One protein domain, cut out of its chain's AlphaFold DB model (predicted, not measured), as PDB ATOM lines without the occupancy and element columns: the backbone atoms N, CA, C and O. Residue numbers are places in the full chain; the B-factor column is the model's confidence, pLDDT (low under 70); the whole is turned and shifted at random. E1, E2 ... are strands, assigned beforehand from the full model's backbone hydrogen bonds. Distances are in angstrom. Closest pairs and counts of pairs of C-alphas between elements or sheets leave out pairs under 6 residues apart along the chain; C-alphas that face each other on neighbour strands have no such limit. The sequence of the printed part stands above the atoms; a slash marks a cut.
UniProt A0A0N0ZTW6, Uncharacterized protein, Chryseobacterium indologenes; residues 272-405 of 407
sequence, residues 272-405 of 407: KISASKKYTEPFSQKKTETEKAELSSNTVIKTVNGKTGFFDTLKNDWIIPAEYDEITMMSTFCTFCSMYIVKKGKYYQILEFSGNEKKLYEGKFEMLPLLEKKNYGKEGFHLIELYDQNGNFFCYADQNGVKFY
ATOM      1  N   LYS A 272     157.805 157.321 136.425       97.06
ATOM      2  CA  LYS A 272     156.452 156.956 136.834       97.06
ATOM      3  C   LYS A 272     156.254 157.368 138.284       97.06
ATOM      4  O   LYS A 272     157.123 157.120 139.114       97.06
ATOM      5  N   ILE A 273     155.122 157.991 138.578       97.31
ATOM      6  CA  ILE A 273     154.761 158.419 139.922       97.31
ATOM      7  C   ILE A 273     153.485 157.733 140.389       97.31
ATOM      8  O   ILE A 273     152.519 157.592 139.635       97.31
ATOM      9  N   SER A 274     153.477 157.327 141.647       95.75
ATOM     10  CA  SER A 274     152.306 156.816 142.349       95.75
ATOM     11  C   SER A 274     152.171 157.529 143.688       95.75
ATOM     12  O   SER A 274     153.155 157.978 144.272       95.75
ATOM     13  N   ALA A 275     150.942 157.633 144.180       93.88
ATOM     14  CA  ALA A 275     150.696 157.855 145.594       93.88
ATOM     15  C   ALA A 275     150.385 156.504 146.215       93.88
ATOM     16  O   ALA A 275     149.453 155.822 145.784       93.88
ATOM     17  N   SER A 276     151.157 156.115 147.220       87.06
ATOM     18  CA  SER A 276     150.867 154.916 147.984       87.06
ATOM     19  C   SER A 276     150.601 155.289 149.437       87.06
ATOM     20  O   SER A 276     151.165 156.224 150.018       87.06
ATOM     21  N   LYS A 277     149.659 154.559 150.019       85.69
ATOM     22  CA  LYS A 277     149.472 154.468 151.457       85.69
ATOM     23  C   LYS A 277     149.687 153.010 151.782       85.69
ATOM     24  O   LYS A 277     149.009 152.150 151.217       85.69
ATOM     25  N   LYS A 278     150.631 152.713 152.670       82.12
ATOM     26  CA  LYS A 278     150.780 151.341 153.135       82.12
ATOM     27  C   LYS A 278     149.494 150.966 153.848       82.12
ATOM     28  O   LYS A 278     149.158 151.551 154.872       82.12
ATOM     29  N   TYR A 279     148.789 149.975 153.322       73.00
ATOM     30  CA  TYR A 279     147.586 149.457 153.967       73.00
ATOM     31  C   TYR A 279     147.905 148.936 155.384       73.00
ATOM     32  O   TYR A 279     147.093 149.051 156.299       73.00
ATOM     33  N   THR A 280     149.157 148.510 155.603       73.44
ATOM     34  CA  THR A 280     149.698 148.127 156.912       73.44
ATOM     35  C   THR A 280     149.911 149.259 157.894       73.44
ATOM     36  O   THR A 280     150.123 149.012 159.074       73.44
ATOM     37  N   GLU A 281     149.858 150.496 157.427       82.56
ATOM     38  CA  GLU A 281     149.978 151.696 158.232       82.56
ATOM     39  C   GLU A 281     148.765 152.574 157.888       82.56
ATOM     40  O   GLU A 281     148.914 153.598 157.213       82.56
ATOM     41  N   PRO A 282     147.541 152.201 158.316       75.00
ATOM     42  CA  PRO A 282     146.318 152.937 157.972       75.00
ATOM     43  C   PRO A 282     146.332 154.387 158.479       75.00
ATOM     44  O   PRO A 282     145.547 155.218 158.027       75.00
ATOM     45  N   PHE A 283     147.277 154.712 159.362       81.50
ATOM     46  CA  PHE A 283     147.519 156.048 159.891       81.50
ATOM     47  C   PHE A 283     148.717 156.738 159.244       81.50
ATOM     48  O   PHE A 283     149.077 157.817 159.691       81.50
ATOM     49  N   SER A 284     149.371 156.172 158.230       85.50
ATOM     50  CA  SER A 284     150.439 156.860 157.493       85.50
ATOM     51  C   SER A 284     149.856 157.968 156.609       85.50
ATOM     52  O   SER A 284     148.709 157.899 156.164       85.50
ATOM     53  N   GLN A 285     150.617 159.046 156.396       86.94
ATOM     54  CA  GLN A 285     150.261 160.024 155.363       86.94
ATOM     55  C   GLN A 285     150.602 159.440 153.992       86.94
ATOM     56  O   GLN A 285     151.661 158.826 153.846       86.94
ATOM     57  N   LYS A 286     149.738 159.675 152.996       91.81
ATOM     58  CA  LYS A 286     150.065 159.392 151.595       91.81
ATOM     59  C   LYS A 286     151.356 160.126 151.227       91.81
ATOM     60  O   LYS A 286     151.492 161.325 151.497       91.81
ATOM     61  N   LYS A 287     152.278 159.410 150.593       94.50
ATOM     62  CA  LYS A 287     153.492 159.974 150.004       94.50
ATOM     63  C   LYS A 287     153.582 159.562 148.550       94.50
ATOM     64  O   LYS A 287     153.081 158.502 148.172       94.50
ATOM     65  N   THR A 288     154.207 160.409 147.745       96.50
ATOM     66  CA  THR A 288     154.516 160.028 146.374       96.50
ATOM     67  C   THR A 288     155.778 159.189 146.321       96.50
ATOM     68  O   THR A 288     156.791 159.545 146.926       96.50
ATOM     69  N   GLU A 289     155.737 158.136 145.524       96.06
ATOM     70  CA  GLU A 289     156.887 157.321 145.164       96.06
ATOM     71  C   GLU A 289     157.158 157.515 143.674       96.06
ATOM     72  O   GLU A 289     156.234 157.660 142.871       96.06
ATOM     73  N   THR A 290     158.435 157.590 143.307       95.75
ATOM     74  CA  THR A 290     158.857 157.752 141.914       95.75
ATOM     75  C   THR A 290     159.759 156.597 141.527       95.75
ATOM     76  O   THR A 290     160.744 156.320 142.205       95.75
ATOM     77  N   GLU A 291     159.437 155.964 140.409       96.69
ATOM     78  CA  GLU A 291     160.214 154.883 139.814       96.69
ATOM     79  C   GLU A 291     160.495 155.175 138.336       96.69
ATOM     80  O   GLU A 291     159.932 156.098 137.737       96.69
ATOM     81  N   LYS A 292     161.390 154.399 137.727       96.69
ATOM     82  CA  LYS A 292     161.611 154.455 136.280       96.69
ATOM     83  C   LYS A 292     160.400 153.844 135.573       96.69
ATOM     84  O   LYS A 292     159.995 152.734 135.900       96.69
ATOM     85  N   ALA A 293     159.824 154.552 134.605       95.81
ATOM     86  CA  ALA A 293     158.746 154.003 133.793       95.81
ATOM     87  C   ALA A 293     159.306 152.988 132.788       95.81
ATOM     88  O   ALA A 293     160.244 153.286 132.044       95.81
ATOM     89  N   GLU A 294     158.695 151.808 132.729       94.31
ATOM     90  CA  GLU A 294     158.940 150.851 131.656       94.31
ATOM     91  C   GLU A 294     158.228 151.327 130.389       94.31
ATOM     92  O   GLU A 294     157.000 151.402 130.327       94.31
ATOM     93  N   LEU A 295     159.014 151.699 129.383       94.38
ATOM     94  CA  LEU A 295     158.509 152.094 128.076       94.38
ATOM     95  C   LEU A 295     158.525 150.886 127.141       94.38
ATOM     96  O   LEU A 295     159.420 150.044 127.212       94.38
ATOM     97  N   SER A 296     157.557 150.821 126.226       93.81
ATOM     98  CA  SER A 296     157.613 149.834 125.147       93.81
ATOM     99  C   SER A 296     158.865 150.055 124.291       93.81
ATOM    100  O   SER A 296     159.355 151.184 124.184       93.81
ATOM    101  N   SER A 297     159.340 149.012 123.605       95.00
ATOM    102  CA  SER A 297     160.496 149.101 122.695       95.00
ATOM    103  C   SER A 297     160.331 150.150 121.590       95.00
ATOM    104  O   SER A 297     161.308 150.582 120.986       95.00
ATOM    105  N   ASN A 298     159.087 150.552 121.326       96.56
ATOM    106  CA  ASN A 298     158.702 151.448 120.247       96.56
ATOM    107  C   ASN A 298     158.384 152.862 120.738       96.56
ATOM    108  O   ASN A 298     157.789 153.653 120.016       96.56
ATOM    109  N   THR A 299     158.725 153.182 121.984       96.69
ATOM    110  CA  THR A 299     158.403 154.473 122.583       96.69
ATOM    111  C   THR A 299     159.594 155.032 123.335       96.69
ATOM    112  O   THR A 299     160.239 154.317 124.095       96.69
ATOM    113  N   VAL A 300     159.877 156.320 123.149       96.81
ATOM    114  CA  VAL A 300     161.030 156.989 123.763       96.81
ATOM    115  C   VAL A 300     160.675 158.398 124.219       96.81
ATOM    116  O   VAL A 300     159.838 159.072 123.614       96.81
ATOM    117  N   ILE A 301     161.348 158.875 125.264       97.69
ATOM    118  CA  ILE A 301     161.384 160.305 125.571       97.69
ATOM    119  C   ILE A 301     162.429 160.969 124.674       97.69
ATOM    120  O   ILE A 301     163.558 160.493 124.558       97.69
ATOM    121  N   LYS A 302     162.061 162.089 124.051       96.69
ATOM    122  CA  LYS A 302     162.975 162.915 123.253       96.69
ATOM    123  C   LYS A 302     162.991 164.338 123.785       96.69
ATOM    124  O   LYS A 302     161.948 164.870 124.157       96.69
ATOM    125  N   THR A 303     164.165 164.960 123.744       96.50
ATOM    126  CA  THR A 303     164.332 166.382 124.052       96.50
ATOM    127  C   THR A 303     164.640 167.153 122.774       96.50
ATOM    128  O   THR A 303     165.606 166.840 122.083       96.50
ATOM    129  N   VAL A 304     163.834 168.166 122.463       97.44
ATOM    130  CA  VAL A 304     163.995 169.062 121.310       97.44
ATOM    131  C   VAL A 304     163.993 170.494 121.832       97.44
ATOM    132  O   VAL A 304     163.054 170.902 122.505       97.44
ATOM    133  N   ASN A 305     165.054 171.260 121.562       96.88
ATOM    134  CA  ASN A 305     165.201 172.648 122.032       96.88
ATOM    135  C   ASN A 305     164.997 172.813 123.553       96.88
ATOM    136  O   ASN A 305     164.374 173.767 124.013       96.88
ATOM    137  N   GLY A 306     165.483 171.845 124.338       95.81
ATOM    138  CA  GLY A 306     165.331 171.836 125.796       95.81
ATOM    139  C   GLY A 306     163.929 171.467 126.299       95.81
ATOM    140  O   GLY A 306     163.696 171.539 127.500       95.81
ATOM    141  N   LYS A 307     163.008 171.067 125.413       97.88
ATOM    142  CA  LYS A 307     161.667 170.590 125.764       97.88
ATOM    143  C   LYS A 307     161.537 169.092 125.547       97.88
ATOM    144  O   LYS A 307     162.022 168.553 124.559       97.88
ATOM    145  N   THR A 308     160.866 168.430 126.468       97.56
ATOM    146  CA  THR A 308     160.630 166.995 126.519       97.56
ATOM    147  C   THR A 308     159.308 166.639 125.847       97.56
ATOM    148  O   THR A 308     158.284 167.283 126.081       97.56
ATOM    149  N   GLY A 309     159.334 165.594 125.022       98.12
ATOM    150  CA  GLY A 309     158.171 164.964 124.401       98.12
ATOM    151  C   GLY A 309     158.239 163.438 124.498       98.12
ATOM    152  O   GLY A 309     159.291 162.872 124.803       98.12
ATOM    153  N   PHE A 310     157.123 162.775 124.212       97.88
ATOM    154  CA  PHE A 310     156.990 161.319 124.175       97.88
ATOM    155  C   PHE A 310     156.684 160.864 122.746       97.88
ATOM    156  O   PHE A 310     155.716 161.331 122.146       97.88
ATOM    157  N   PHE A 311     157.528 160.002 122.184       97.94
ATOM    158  CA  PHE A 311     157.572 159.709 120.750       97.94
ATOM    159  C   PHE A 311     157.390 158.216 120.472       97.94
ATOM    160  O   PHE A 311     158.072 157.399 121.091       97.94
ATOM    161  N   ASP A 312     156.524 157.878 119.517       97.62
ATOM    162  CA  ASP A 312     156.343 156.526 118.978       97.62
ATOM    163  C   ASP A 312     157.306 156.330 117.797       97.62
ATOM    164  O   ASP A 312     157.187 156.974 116.751       97.62
ATOM    165  N   THR A 313     158.306 155.467 117.969       97.25
ATOM    166  CA  THR A 313     159.345 155.223 116.963       97.25
ATOM    167  C   THR A 313     158.856 154.392 115.785       97.25
ATOM    168  O   THR A 313     159.437 154.520 114.709       97.25
ATOM    169  N   LEU A 314     157.797 153.589 115.937       96.69
ATOM    170  CA  LEU A 314     157.227 152.824 114.826       96.69
ATOM    171  C   LEU A 314     156.379 153.706 113.919       96.69
ATOM    172  O   LEU A 314     156.490 153.625 112.698       96.69
ATOM    173  N   LYS A 315     155.533 154.548 114.515       97.25
ATOM    174  CA  LYS A 315     154.679 155.479 113.760       97.25
ATOM    175  C   LYS A 315     155.434 156.714 113.286       97.25
ATOM    176  O   LYS A 315     154.925 157.439 112.439       97.25
ATOM    177  N   ASN A 316     156.634 156.940 113.825       97.31
ATOM    178  CA  ASN A 316     157.420 158.148 113.614       97.31
ATOM    179  C   ASN A 316     156.615 159.418 113.953       97.31
ATOM    180  O   ASN A 316     156.660 160.405 113.220       97.31
ATOM    181  N   ASP A 317     155.873 159.376 115.062       98.06
ATOM    182  CA  ASP A 317     154.953 160.440 115.467       98.06
ATOM    183  C   ASP A 317     155.021 160.727 116.977       98.06
ATOM    184  O   ASP A 317     155.434 159.889 117.789       98.06
ATOM    185  N   TRP A 318     154.629 161.938 117.368       97.81
ATOM    186  CA  TRP A 318     154.582 162.356 118.765       97.81
ATOM    187  C   TRP A 318     153.297 161.873 119.436       97.81
ATOM    188  O   TRP A 318     152.201 162.303 119.092       97.81
ATOM    189  N   ILE A 319     153.442 161.083 120.498       97.19
ATOM    190  CA  ILE A 319     152.347 160.813 121.439       97.19
ATOM    191  C   ILE A 319     152.085 162.084 122.262       97.19
ATOM    192  O   ILE A 319     150.952 162.554 122.391       97.19
ATOM    193  N   ILE A 320     153.157 162.689 122.787       98.06
ATOM    194  CA  ILE A 320     153.139 163.986 123.473       98.06
ATOM    195  C   ILE A 320     154.198 164.880 122.813       98.06
ATOM    196  O   ILE A 320     155.377 164.529 122.870       98.06
ATOM    197  N   PRO A 321     153.826 166.020 122.202       98.19
ATOM    198  CA  PRO A 321     154.787 166.923 121.571       98.19
ATOM    199  C   PRO A 321     155.881 167.405 122.533       98.19
ATOM    200  O   PRO A 321     155.637 167.573 123.728       98.19
ATOM    201  N   ALA A 322     157.075 167.674 121.998       98.31
ATOM    202  CA  ALA A 322     158.207 168.208 122.753       98.31
ATOM    203  C   ALA A 322     158.043 169.703 123.085       98.31
ATOM    204  O   ALA A 322     158.727 170.559 122.532       98.31
ATOM    205  N   GLU A 323     157.114 170.021 123.985       98.25
ATOM    206  CA  GLU A 323     156.817 171.395 124.428       98.25
ATOM    207  C   GLU A 323     156.819 171.573 125.958       98.25
ATOM    208  O   GLU A 323     156.613 172.687 126.460       98.25
ATOM    209  N   TYR A 324     157.059 170.489 126.696       98.38
ATOM    210  CA  TYR A 324     157.030 170.442 128.156       98.38
ATOM    211  C   TYR A 324     158.446 170.429 128.726       98.38
ATOM    212  O   TYR A 324     159.385 170.025 128.058       98.38
ATOM    213  N   ASP A 325     158.622 170.894 129.956       97.94
ATOM    214  CA  ASP A 325     159.905 170.807 130.663       97.94
ATOM    215  C   ASP A 325     160.129 169.415 131.262       97.94
ATOM    216  O   ASP A 325     161.260 168.972 131.416       97.94
ATOM    217  N   GLU A 326     159.041 168.722 131.602       97.88
ATOM    218  CA  GLU A 326     159.063 167.374 132.165       97.88
ATOM    219  C   GLU A 326     157.763 166.649 131.798       97.88
ATOM    220  O   GLU A 326     156.690 167.261 131.744       97.88
ATOM    221  N   ILE A 327     157.866 165.341 131.560       98.31
ATOM    222  CA  ILE A 327     156.733 164.430 131.396       98.31
ATOM    223  C   ILE A 327     156.935 163.283 132.380       98.31
ATOM    224  O   ILE A 327     157.971 162.619 132.369       98.31
ATOM    225  N   THR A 328     155.948 163.052 133.236       98.19
ATOM    226  CA  THR A 328     155.935 161.954 134.206       98.19
ATOM    227  C   THR A 328     154.686 161.118 133.984       98.19
ATOM    228  O   THR A 328     153.591 161.662 133.883       98.19
ATOM    229  N   MET A 329     154.823 159.802 133.896       97.75
ATOM    230  CA  MET A 329     153.683 158.894 133.827       97.75
ATOM    231  C   MET A 329     153.037 158.770 135.204       97.75
ATOM    232  O   MET A 329     153.726 158.560 136.196       97.75
ATOM    233  N   MET A 330     151.718 158.869 135.284       97.38
ATOM    234  CA  MET A 330     150.989 158.657 136.528       97.38
ATOM    235  C   MET A 330     150.500 157.211 136.597       97.38
ATOM    236  O   MET A 330     149.914 156.699 135.645       97.38
ATOM    237  N   SER A 331     150.720 156.550 137.730       93.19
ATOM    238  CA  SER A 331     150.091 155.263 138.017       93.19
ATOM    239  C   SER A 331     148.603 155.496 138.262       93.19
ATOM    240  O   SER A 331     148.240 156.192 139.207       93.19
ATOM    241  N   THR A 332     147.741 154.940 137.414       83.88
ATOM    242  CA  THR A 332     146.285 155.091 137.550       83.88
ATOM    243  C   THR A 332     145.600 153.737 137.583       83.88
ATOM    244  O   THR A 332     146.100 152.767 137.020       83.88
ATOM    245  N   PHE A 333     144.418 153.684 138.195       79.00
ATOM    246  CA  PHE A 333     143.547 152.506 138.171       79.00
ATOM    247  C   PHE A 333     142.694 152.412 136.893       79.00
ATOM    248  O   PHE A 333     141.751 151.627 136.827       79.00
ATOM    249  N   CYS A 334     142.978 153.225 135.875       84.69
ATOM    250  CA  CYS A 334     142.199 153.257 134.648       84.69
ATOM    251  C   CYS A 334     142.699 152.210 133.649       84.69
ATOM    252  O   CYS A 334     143.752 152.372 133.042       84.69
ATOM    253  N   THR A 335     141.921 151.150 133.432       86.75
ATOM    254  CA  THR A 335     142.301 150.050 132.527       86.75
ATOM    255  C   THR A 335     142.462 150.484 131.065       86.75
ATOM    256  O   THR A 335     143.250 149.894 130.336       86.75
ATOM    257  N   PHE A 336     141.728 151.513 130.629       90.81
ATOM    258  CA  PHE A 336     141.666 151.941 129.223       90.81
ATOM    259  C   PHE A 336     142.198 153.353 128.988       90.81
ATOM    260  O   PHE A 336     141.935 153.943 127.937       90.81
ATOM    261  N   CYS A 337     142.911 153.917 129.962       93.44
ATOM    262  CA  CYS A 337     143.507 155.227 129.795       93.44
ATOM    263  C   CYS A 337     144.914 155.315 130.378       93.44
ATOM    264  O   CYS A 337     145.267 154.638 131.340       93.44
ATOM    265  N   SER A 338     145.729 156.160 129.760       95.44
ATOM    266  CA  SER A 338     147.059 156.520 130.245       95.44
ATOM    267  C   SER A 338     147.024 157.966 130.696       95.44
ATOM    268  O   SER A 338     146.436 158.816 130.025       95.44
ATOM    269  N   MET A 339     147.645 158.261 131.833       97.50
ATOM    270  CA  MET A 339     147.728 159.629 132.323       97.50
ATOM    271  C   MET A 339     149.167 160.032 132.559       97.50
ATOM    272  O   MET A 339     149.992 159.251 133.032       97.50
ATOM    273  N   TYR A 340     149.436 161.285 132.243       98.12
ATOM    274  CA  TYR A 340     150.734 161.907 132.364       98.12
ATOM    275  C   TYR A 340     150.579 163.216 133.118       98.12
ATOM    276  O   TYR A 340     149.609 163.949 132.939       98.12
ATOM    277  N   ILE A 341     151.565 163.529 133.938       98.44
ATOM    278  CA  ILE A 341     151.771 164.860 134.473       98.44
ATOM    279  C   ILE A 341     152.756 165.542 133.540       98.44
ATOM    280  O   ILE A 341     153.861 165.042 133.310       98.44
ATOM    281  N   VAL A 342     152.354 166.684 133.002       98.56
ATOM    282  CA  VAL A 342     153.196 167.494 132.128       98.56
ATOM    283  C   VAL A 342     153.522 168.809 132.820       98.56
ATOM    284  O   VAL A 342     152.642 169.457 133.390       98.56
ATOM    285  N   LYS A 343     154.797 169.200 132.804       98.50
ATOM    286  CA  LYS A 343     155.278 170.436 133.430       98.50
ATOM    287  C   LYS A 343     155.595 171.484 132.371       98.50
ATOM    288  O   LYS A 343     156.265 171.180 131.388       98.50
ATOM    289  N   LYS A 344     155.152 172.726 132.576       98.25
ATOM    290  CA  LYS A 344     155.505 173.886 131.743       98.25
ATOM    291  C   LYS A 344     155.760 175.106 132.631       98.25
ATOM    292  O   LYS A 344     154.850 175.654 133.256       98.25
ATOM    293  N   GLY A 345     157.014 175.534 132.699       97.81
ATOM    294  CA  GLY A 345     157.505 176.513 133.659       97.81
ATOM    295  C   GLY A 345     157.329 176.008 135.092       97.81
ATOM    296  O   GLY A 345     157.772 174.916 135.447       97.81
ATOM    297  N   LYS A 346     156.654 176.807 135.921       97.88
ATOM    298  CA  LYS A 346     156.348 176.453 137.315       97.88
ATOM    299  C   LYS A 346     155.067 175.632 137.498       97.88
ATOM    300  O   LYS A 346     154.740 175.295 138.629       97.88
ATOM    301  N   TYR A 347     154.327 175.358 136.422       98.44
ATOM    302  CA  TYR A 347     153.025 174.704 136.504       98.44
ATOM    303  C   TYR A 347     153.069 173.263 136.010       98.44
ATOM    304  O   TYR A 347     153.717 172.953 135.012       98.44
ATOM    305  N   TYR A 348     152.310 172.418 136.689       98.62
ATOM    306  CA  TYR A 348     151.967 171.056 136.319       98.62
ATOM    307  C   TYR A 348     150.521 171.015 135.815       98.62
ATOM    308  O   TYR A 348     149.674 171.781 136.284       98.62
ATOM    309  N   GLN A 349     150.234 170.111 134.881       98.44
ATOM    310  CA  GLN A 349     148.887 169.791 134.401       98.44
ATOM    311  C   GLN A 349     148.752 168.276 134.213       98.44
ATOM    312  O   GLN A 349     149.751 167.581 134.015       98.44
ATOM    313  N   ILE A 350     147.517 167.776 134.250       98.44
ATOM    314  CA  ILE A 350     147.208 166.368 133.971       98.44
ATOM    315  C   ILE A 350     146.805 166.234 132.503       98.44
ATOM    316  O   ILE A 350     145.920 166.943 132.021       98.44
ATOM    317  N   LEU A 351     147.458 165.313 131.804       98.38
ATOM    318  CA  LEU A 351     147.179 164.937 130.430       98.38
ATOM    319  C   LEU A 351     146.697 163.486 130.386       98.38
ATOM    320  O   LEU A 351     147.428 162.572 130.755       98.38
ATOM    321  N   GLU A 352     145.479 163.276 129.908       97.50
ATOM    322  CA  GLU A 352     144.827 161.974 129.816       97.50
ATOM    323  C   GLU A 352     144.695 161.528 128.356       97.50
ATOM    324  O   GLU A 352     144.317 162.315 127.487       97.50
ATOM    325  N   PHE A 353     144.957 160.248 128.108       96.81
ATOM    326  CA  PHE A 353     144.710 159.561 126.844       96.81
ATOM    327  C   PHE A 353     143.705 158.439 127.076       96.81
ATOM    328  O   PHE A 353     143.999 157.529 127.845       96.81
ATOM    329  N   SER A 354     142.543 158.481 126.422       94.69
ATOM    330  CA  SER A 354     141.510 157.433 126.472       94.69
ATOM    331  C   SER A 354     141.203 156.962 125.052       94.69
ATOM    332  O   SER A 354     140.504 157.638 124.297       94.69
ATOM    333  N   GLY A 355     141.773 155.826 124.648       92.69
ATOM    334  CA  GLY A 355     141.777 155.423 123.240       92.69
ATOM    335  C   GLY A 355     142.511 156.454 122.373       92.69
ATOM    336  O   GLY A 355     143.694 156.703 122.585       92.69
ATOM    337  N   ASN A 356     141.804 157.065 121.418       91.94
ATOM    338  CA  ASN A 356     142.353 158.115 120.547       91.94
ATOM    339  C   ASN A 356     142.114 159.536 121.082       91.94
ATOM    340  O   ASN A 356     142.604 160.504 120.501       91.94
ATOM    341  N   GLU A 357     141.342 159.684 122.160       96.31
ATOM    342  CA  GLU A 357     141.035 160.992 122.725       96.31
ATOM    343  C   GLU A 357     142.151 161.451 123.659       96.31
ATOM    344  O   GLU A 357     142.562 160.730 124.572       96.31
ATOM    345  N   LYS A 358     142.611 162.685 123.443       97.12
ATOM    346  CA  LYS A 358     143.588 163.374 124.282       97.12
ATOM    347  C   LYS A 358     142.891 164.510 125.022       97.12
ATOM    348  O   LYS A 358     142.373 165.431 124.392       97.12
ATOM    349  N   LYS A 359     142.931 164.489 126.354       97.38
ATOM    350  CA  LYS A 359     142.335 165.516 127.215       97.38
ATOM    351  C   LYS A 359     143.393 166.132 128.123       97.38
ATOM    352  O   LYS A 359     143.923 165.467 129.008       97.38
ATOM    353  N   LEU A 360     143.673 167.418 127.930       98.00
ATOM    354  CA  LEU A 360     144.486 168.209 128.854       98.00
ATOM    355  C   LEU A 360     143.563 168.903 129.860       98.00
ATOM    356  O   LEU A 360     142.625 169.589 129.463       98.00
ATOM    357  N   TYR A 361     143.813 168.713 131.150       97.75
ATOM    358  CA  TYR A 361     142.997 169.306 132.208       97.75
ATOM    359  C   TYR A 361     143.380 170.786 132.358       97.75
ATOM    360  O   TYR A 361     144.562 171.137 132.308       97.75
ATOM    361  N   GLU A 362     142.386 171.662 132.524       97.75
ATOM    362  CA  GLU A 362     142.587 173.120 132.529       97.75
ATOM    363  C   GLU A 362     143.383 173.613 133.744       97.75
ATOM    364  O   GLU A 362     144.111 174.606 133.653       97.75
ATOM    365  N   GLY A 363     143.270 172.904 134.870       97.50
ATOM    366  CA  GLY A 363     143.934 173.238 136.120       97.50
ATOM    367  C   GLY A 363     145.448 173.306 135.980       97.50
ATOM    368  O   GLY A 363     146.093 172.355 135.543       97.50
ATOM    369  N   LYS A 364     146.011 174.447 136.391       98.25
ATOM    370  CA  LYS A 364     147.454 174.695 136.470       98.25
ATOM    371  C   LYS A 364     147.888 174.656 137.925       98.25
ATOM    372  O   LYS A 364     147.498 175.510 138.721       98.25
ATOM    373  N   PHE A 365     148.726 173.689 138.267       98.38
ATOM    374  CA  PHE A 365     149.116 173.423 139.646       98.38
ATOM    375  C   PHE A 365     150.575 173.812 139.872       98.38
ATOM    376  O   PHE A 365     151.443 173.417 139.110       98.38
ATOM    377  N   GLU A 366     150.875 174.582 140.916       98.06
ATOM    378  CA  GLU A 366     152.270 174.816 141.351       98.06
ATOM    379  C   GLU A 366     152.828 173.637 142.171       98.06
ATOM    380  O   GLU A 366     154.024 173.547 142.419       98.06
ATOM    381  N   MET A 367     151.935 172.743 142.591       98.19
ATOM    382  CA  MET A 367     152.213 171.485 143.278       98.19
ATOM    383  C   MET A 367     152.003 170.319 142.320       98.19
ATOM    384  O   MET A 367     151.332 170.471 141.299       98.19
ATOM    385  N   LEU A 368     152.549 169.161 142.669       98.31
ATOM    386  CA  LEU A 368     152.453 167.951 141.867       98.31
ATOM    387  C   LEU A 368     151.033 167.361 141.966       98.31
ATOM    388  O   LEU A 368     150.627 166.998 143.073       98.31
ATOM    389  N   PRO A 369     150.263 167.296 140.862       98.38
ATOM    390  CA  PRO A 369     148.882 166.841 140.891       98.38
ATOM    391  C   PRO A 369     148.789 165.345 140.575       98.38
ATOM    392  O   PRO A 369     149.307 164.891 139.556       98.38
ATOM    393  N   LEU A 370     148.073 164.593 141.409       97.56
ATOM    394  CA  LEU A 370     147.695 163.206 141.144       97.56
ATOM    395  C   LEU A 370     146.176 163.081 141.110       97.56
ATOM    396  O   LEU A 370     145.482 163.551 142.005       97.56
ATOM    397  N   LEU A 371     145.639 162.469 140.057       96.56
ATOM    398  CA  LEU A 371     144.203 162.248 139.951       96.56
ATOM    399  C   LEU A 371     143.778 161.131 140.910       96.56
ATOM    400  O   LEU A 371     144.085 159.968 140.667       96.56
ATOM    401  N   GLU A 372     143.023 161.482 141.948       95.00
ATOM    402  CA  GLU A 372     142.489 160.517 142.915       95.00
ATOM    403  C   GLU A 372     141.245 159.820 142.356       95.00
ATOM    404  O   GLU A 372     141.132 158.595 142.393       95.00
ATOM    405  N   LYS A 373     140.288 160.591 141.816       94.00
ATOM    406  CA  LYS A 373     139.019 160.030 141.324       94.00
ATOM    407  C   LYS A 373     138.376 160.875 140.226       94.00
ATOM    408  O   LYS A 373     138.126 162.068 140.400       94.00
ATOM    409  N   LYS A 374     138.032 160.230 139.104       94.44
ATOM    410  CA  LYS A 374     137.162 160.802 138.060       94.44
ATOM    411  C   LYS A 374     135.701 160.765 138.499       94.44
ATOM    412  O   LYS A 374     135.307 159.889 139.264       94.44
ATOM    413  N   ASN A 375     134.901 161.680 137.954       93.81
ATOM    414  CA  ASN A 375     133.458 161.796 138.204       93.81
ATOM    415  C   ASN A 375     133.098 161.691 139.698       93.81
ATOM    416  O   ASN A 375     132.192 160.961 140.103       93.81
ATOM    417  N   TYR A 376     133.872 162.379 140.536       94.06
ATOM    418  CA  TYR A 376     133.740 162.322 141.978       94.06
ATOM    419  C   TYR A 376     132.485 163.078 142.431       94.06
ATOM    420  O   TYR A 376     132.391 164.298 142.307       94.06
ATOM    421  N   GLY A 377     131.491 162.336 142.924       92.12
ATOM    422  CA  GLY A 377     130.205 162.862 143.402       92.12
ATOM    423  C   GLY A 377     129.239 163.283 142.293       92.12
ATOM    424  O   GLY A 377     128.031 163.128 142.452       92.12
ATOM    425  N   LYS A 378     129.757 163.764 141.159       93.38
ATOM    426  CA  LYS A 378     128.999 164.058 139.939       93.38
ATOM    427  C   LYS A 378     129.867 163.888 138.694       93.38
ATOM    428  O   LYS A 378     131.096 163.973 138.760       93.38
ATOM    429  N   GLU A 379     129.218 163.703 137.552       94.00
ATOM    430  CA  GLU A 379     129.880 163.660 136.249       94.00
ATOM    431  C   GLU A 379     130.684 164.945 135.981       94.00
ATOM    432  O   GLU A 379     130.249 166.054 136.300       94.00
ATOM    433  N   GLY A 380     131.895 164.788 135.444       94.31
ATOM    434  CA  GLY A 380     132.776 165.899 135.079       94.31
ATOM    435  C   GLY A 380     133.525 166.557 136.242       94.31
ATOM    436  O   GLY A 380     134.448 167.323 135.991       94.31
ATOM    437  N   PHE A 381     133.196 166.250 137.500       95.94
ATOM    438  CA  PHE A 381     133.994 166.691 138.647       95.94
ATOM    439  C   PHE A 381     135.113 165.681 138.909       95.94
ATOM    440  O   PHE A 381     134.859 164.479 139.003       95.94
ATOM    441  N   HIS A 382     136.363 166.121 138.980       96.19
ATOM    442  CA  HIS A 382     137.504 165.238 139.220       96.19
ATOM    443  C   HIS A 382     138.223 165.683 140.485       96.19
ATOM    444  O   HIS A 382     138.534 166.860 140.634       96.19
ATOM    445  N   LEU A 383     138.470 164.742 141.392       96.88
ATOM    446  CA  LEU A 383     139.190 165.005 142.626       96.88
ATOM    447  C   LEU A 383     140.680 164.741 142.406       96.88
ATOM    448  O   LEU A 383     141.060 163.655 141.962       96.88
ATOM    449  N   ILE A 384     141.503 165.738 142.708       97.81
ATOM    450  CA  ILE A 384     142.953 165.723 142.506       97.81
ATOM    451  C   ILE A 384     143.641 165.918 143.855       97.81
ATOM    452  O   ILE A 384     143.275 166.809 144.618       97.81
ATOM    453  N   GLU A 385     144.648 165.106 144.141       97.69
ATOM    454  CA  GLU A 385     145.560 165.268 145.268       97.69
ATOM    455  C   GLU A 385     146.751 166.133 144.858       97.69
ATOM    456  O   GLU A 385     147.325 165.954 143.784       97.69
ATOM    457  N   LEU A 386     147.123 167.086 145.711       98.25
ATOM    458  CA  LEU A 386     148.275 167.959 145.509       98.25
ATOM    459  C   LEU A 386     149.378 167.606 146.494       98.25
ATOM    460  O   LEU A 386     149.135 167.541 147.701       98.25
ATOM    461  N   TYR A 387     150.590 167.444 145.973       98.25
ATOM    462  CA  TYR A 387     151.780 167.108 146.744       98.25
ATOM    463  C   TYR A 387     152.822 168.217 146.673       98.25
ATOM    464  O   TYR A 387     153.012 168.857 145.631       98.25
ATOM    465  N   ASP A 388     153.498 168.448 147.796       97.12
ATOM    466  CA  ASP A 388     154.630 169.367 147.853       97.12
ATOM    467  C   ASP A 388     155.858 168.802 147.109       97.12
ATOM    468  O   ASP A 388     155.877 167.668 146.629       97.12
ATOM    469  N   GLN A 389     156.918 169.604 147.018       95.31
ATOM    470  CA  GLN A 389     158.175 169.215 146.362       95.31
ATOM    471  C   GLN A 389     158.899 168.027 147.021       95.31
ATOM    472  O   GLN A 389     159.772 167.429 146.401       95.31
ATOM    473  N   ASN A 390     158.551 167.697 148.266       96.00
ATOM    474  CA  ASN A 390     159.103 166.568 149.011       96.00
ATOM    475  C   ASN A 390     158.215 165.317 148.887       96.00
ATOM    476  O   ASN A 390     158.480 164.313 149.548       96.00
ATOM    477  N   GLY A 391     157.147 165.379 148.085       96.00
ATOM    478  CA  GLY A 391     156.206 164.282 147.906       96.00
ATOM    479  C   GLY A 391     155.243 164.084 149.074       96.00
ATOM    480  O   GLY A 391     154.618 163.025 149.165       96.00
ATOM    481  N   ASN A 392     155.106 165.060 149.980       95.75
ATOM    482  CA  ASN A 392     154.120 164.991 151.056       95.75
ATOM    483  C   ASN A 392     152.766 165.500 150.569       95.75
ATOM    484  O   ASN A 392     152.677 166.527 149.890       95.75
ATOM    485  N   PHE A 393     151.705 164.802 150.964       96.25
ATOM    486  CA  PHE A 393     150.346 165.226 150.667       96.25
ATOM    487  C   PHE A 393     150.035 166.600 151.290       96.25
ATOM    488  O   PHE A 393     150.208 166.811 152.494       96.25
ATOM    489  N   PHE A 394     149.557 167.534 150.466       97.31
ATOM    490  CA  PHE A 394     149.214 168.891 150.878       97.31
ATOM    491  C   PHE A 394     147.699 169.090 150.997       97.31
ATOM    492  O   PHE A 394     147.193 169.277 152.104       97.31
ATOM    493  N   CYS A 395     146.950 169.082 149.898       97.75
ATOM    494  CA  CYS A 395     145.495 169.243 149.927       97.75
ATOM    495  C   CYS A 395     144.846 168.625 148.687       97.75
ATOM    496  O   CYS A 395     145.536 168.131 147.800       97.75
ATOM    497  N   TYR A 396     143.519 168.693 148.616       98.00
ATOM    498  CA  TYR A 396     142.772 168.336 147.414       98.00
ATOM    499  C   TYR A 396     142.534 169.555 146.514       98.00
ATOM    500  O   TYR A 396     142.610 170.704 146.967       98.00
ATOM    501  N   ALA A 397     142.224 169.307 145.247       98.38
ATOM    502  CA  ALA A 397     141.779 170.287 144.266       98.38
ATOM    503  C   ALA A 397     140.811 169.664 143.246       98.38
ATOM    504  O   ALA A 397     140.634 168.443 143.214       98.38
ATOM    505  N   ASP A 398     140.189 170.502 142.417       98.00
ATOM    506  CA  ASP A 398     139.422 170.067 141.245       98.00
ATOM    507  C   ASP A 398     140.246 170.111 139.943       98.00
ATOM    508  O   ASP A 398     141.377 170.608 139.903       98.00
ATOM    509  N   GLN A 399     139.659 169.628 138.841       97.62
ATOM    510  CA  GLN A 399     140.276 169.644 137.508       97.62
ATOM    511  C   GLN A 399     140.589 171.038 136.950       97.62
ATOM    512  O   GLN A 399     141.333 171.129 135.974       97.62
ATOM    513  N   ASN A 400     140.029 172.099 137.534       98.00
ATOM    514  CA  ASN A 400     140.221 173.487 137.109       98.00
ATOM    515  C   ASN A 400     141.306 174.188 137.942       98.00
ATOM    516  O   ASN A 400     141.635 175.346 137.688       98.00
ATOM    517  N   GLY A 401     141.897 173.497 138.921       97.81
ATOM    518  CA  GLY A 401     142.942 174.043 139.784       97.81
ATOM    519  C   GLY A 401     142.422 174.732 141.045       97.81
ATOM    520  O   GLY A 401     143.217 175.342 141.766       97.81
ATOM    521  N   VAL A 402     141.123 174.638 141.345       98.00
ATOM    522  CA  VAL A 402     140.550 175.178 142.582       98.00
ATOM    523  C   VAL A 402     141.008 174.312 143.749       98.00
ATOM    524  O   VAL A 402     140.635 173.148 143.853       98.00
ATOM    525  N   LYS A 403     141.837 174.879 144.630       98.25
ATOM    526  CA  LYS A 403     142.360 174.190 145.818       98.25
ATOM    527  C   LYS A 403     141.321 174.187 146.941       98.25
ATOM    528  O   LYS A 403     140.801 175.237 147.313       98.25
ATOM    529  N   PHE A 404     141.099 173.031 147.555       98.06
ATOM    530  CA  PHE A 404     140.258 172.869 148.743       98.06
ATOM    531  C   PHE A 404     141.083 173.093 150.013       98.06
ATOM    532  O   PHE A 404     141.381 172.175 150.784       98.06
ATOM    533  N   TYR A 405     141.516 174.343 150.177       97.69
ATOM    534  CA  TYR A 405     142.418 174.775 151.236       97.69
ATOM    535  C   TYR A 405     142.140 176.215 151.670       97.69
ATOM    536  O   TYR A 405     141.889 177.090 150.839       97.69
TER     537      TYR A 405
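Overview. This is residues 272 to 405 of the 407 residues of an uncharacterized protein of Chryseobacterium indologenes (UniProt A0A0N0ZTW6). Three twisted sheets stand one after another along the longest axis: the sheet E2, E1, E6, E7, E8, E9 in the middle, the small sheet E3, E4, E5 over one face of it, and the sheet E10 to E13 beyond its other face, with E10 nearest. At one edge of the middle sheet the hairpin E1 and E2 reaches along the side of the third sheet. The printed part has 134 residues with thirteen named strands, E1 to E13 in order along the chain, and no named helix; the class is all strand. The middle sheet is mixed, the other two antiparallel. The whole is compact, with a radius of gyration of the C-alphas of 15.2 A and spans of 46 by 31 by 30 A.

Arrangement. The largest sheet runs E2, residues 287 to 292, E1, 272 to 276, E6, 326 to 330, E7, 337 to 344, E8, 347 to 354, and E9, 357 to 360; it is strongly twisted, its strands' lines turning by 128 degrees. E1 and E6 are parallel, with N 273 and O 329 at 2.8 A; E1 and E2 are an antiparallel hairpin, with N 274 and O 289 at 3.0 A. E6 to E9 form a meander, each strand the antiparallel neighbour of the one before; across E7 and E8, N 340 and O 351 are within hydrogen-bond range at 2.8 A. E3, 299 to 304, E4, 307 to 312, and E5, 317 to 324, form a second meander, with N 302 and O 309 at 3.0 A and N 310 and O 320 at 2.8 A. This sheet and the largest form a sandwich, two sheets face to face, their facing parts 11.2 A centre to centre. E5 bends by 55 degrees at residue 320. E10, 368 to 373, E11, 383 to 387, E12, 393 to 398, and E13, 403 to 405, form a third meander, with N 370 and O 385 at 2.8 A, N 384 and O 397 at 2.9 A, and N 404 and O 396 at 2.8 A. The closest C-alphas of E8 and E10, those of Tyr 348 and Leu 368, are 6.4 A apart. Those of E2 and E12, Lys 287 and Phe 393, are 6.2 A apart.

Along the chain. E1 begins at C-alpha 272, (156.452, 156.956, 136.834). E8 measures 23.1 A from first to last C-alpha, E7 22.3 A and E2 16.9 A. E13 ends at C-alpha 405, (142.418, 174.775, 151.236).

Size, cuts and confidence. The two C-alphas farthest apart, those of Phe 283 and Asn 316, are 47.4 A apart. The printed part has no cut and no long link. The mean pLDDT of the printed part is 95.2, and no printed residue is under 70.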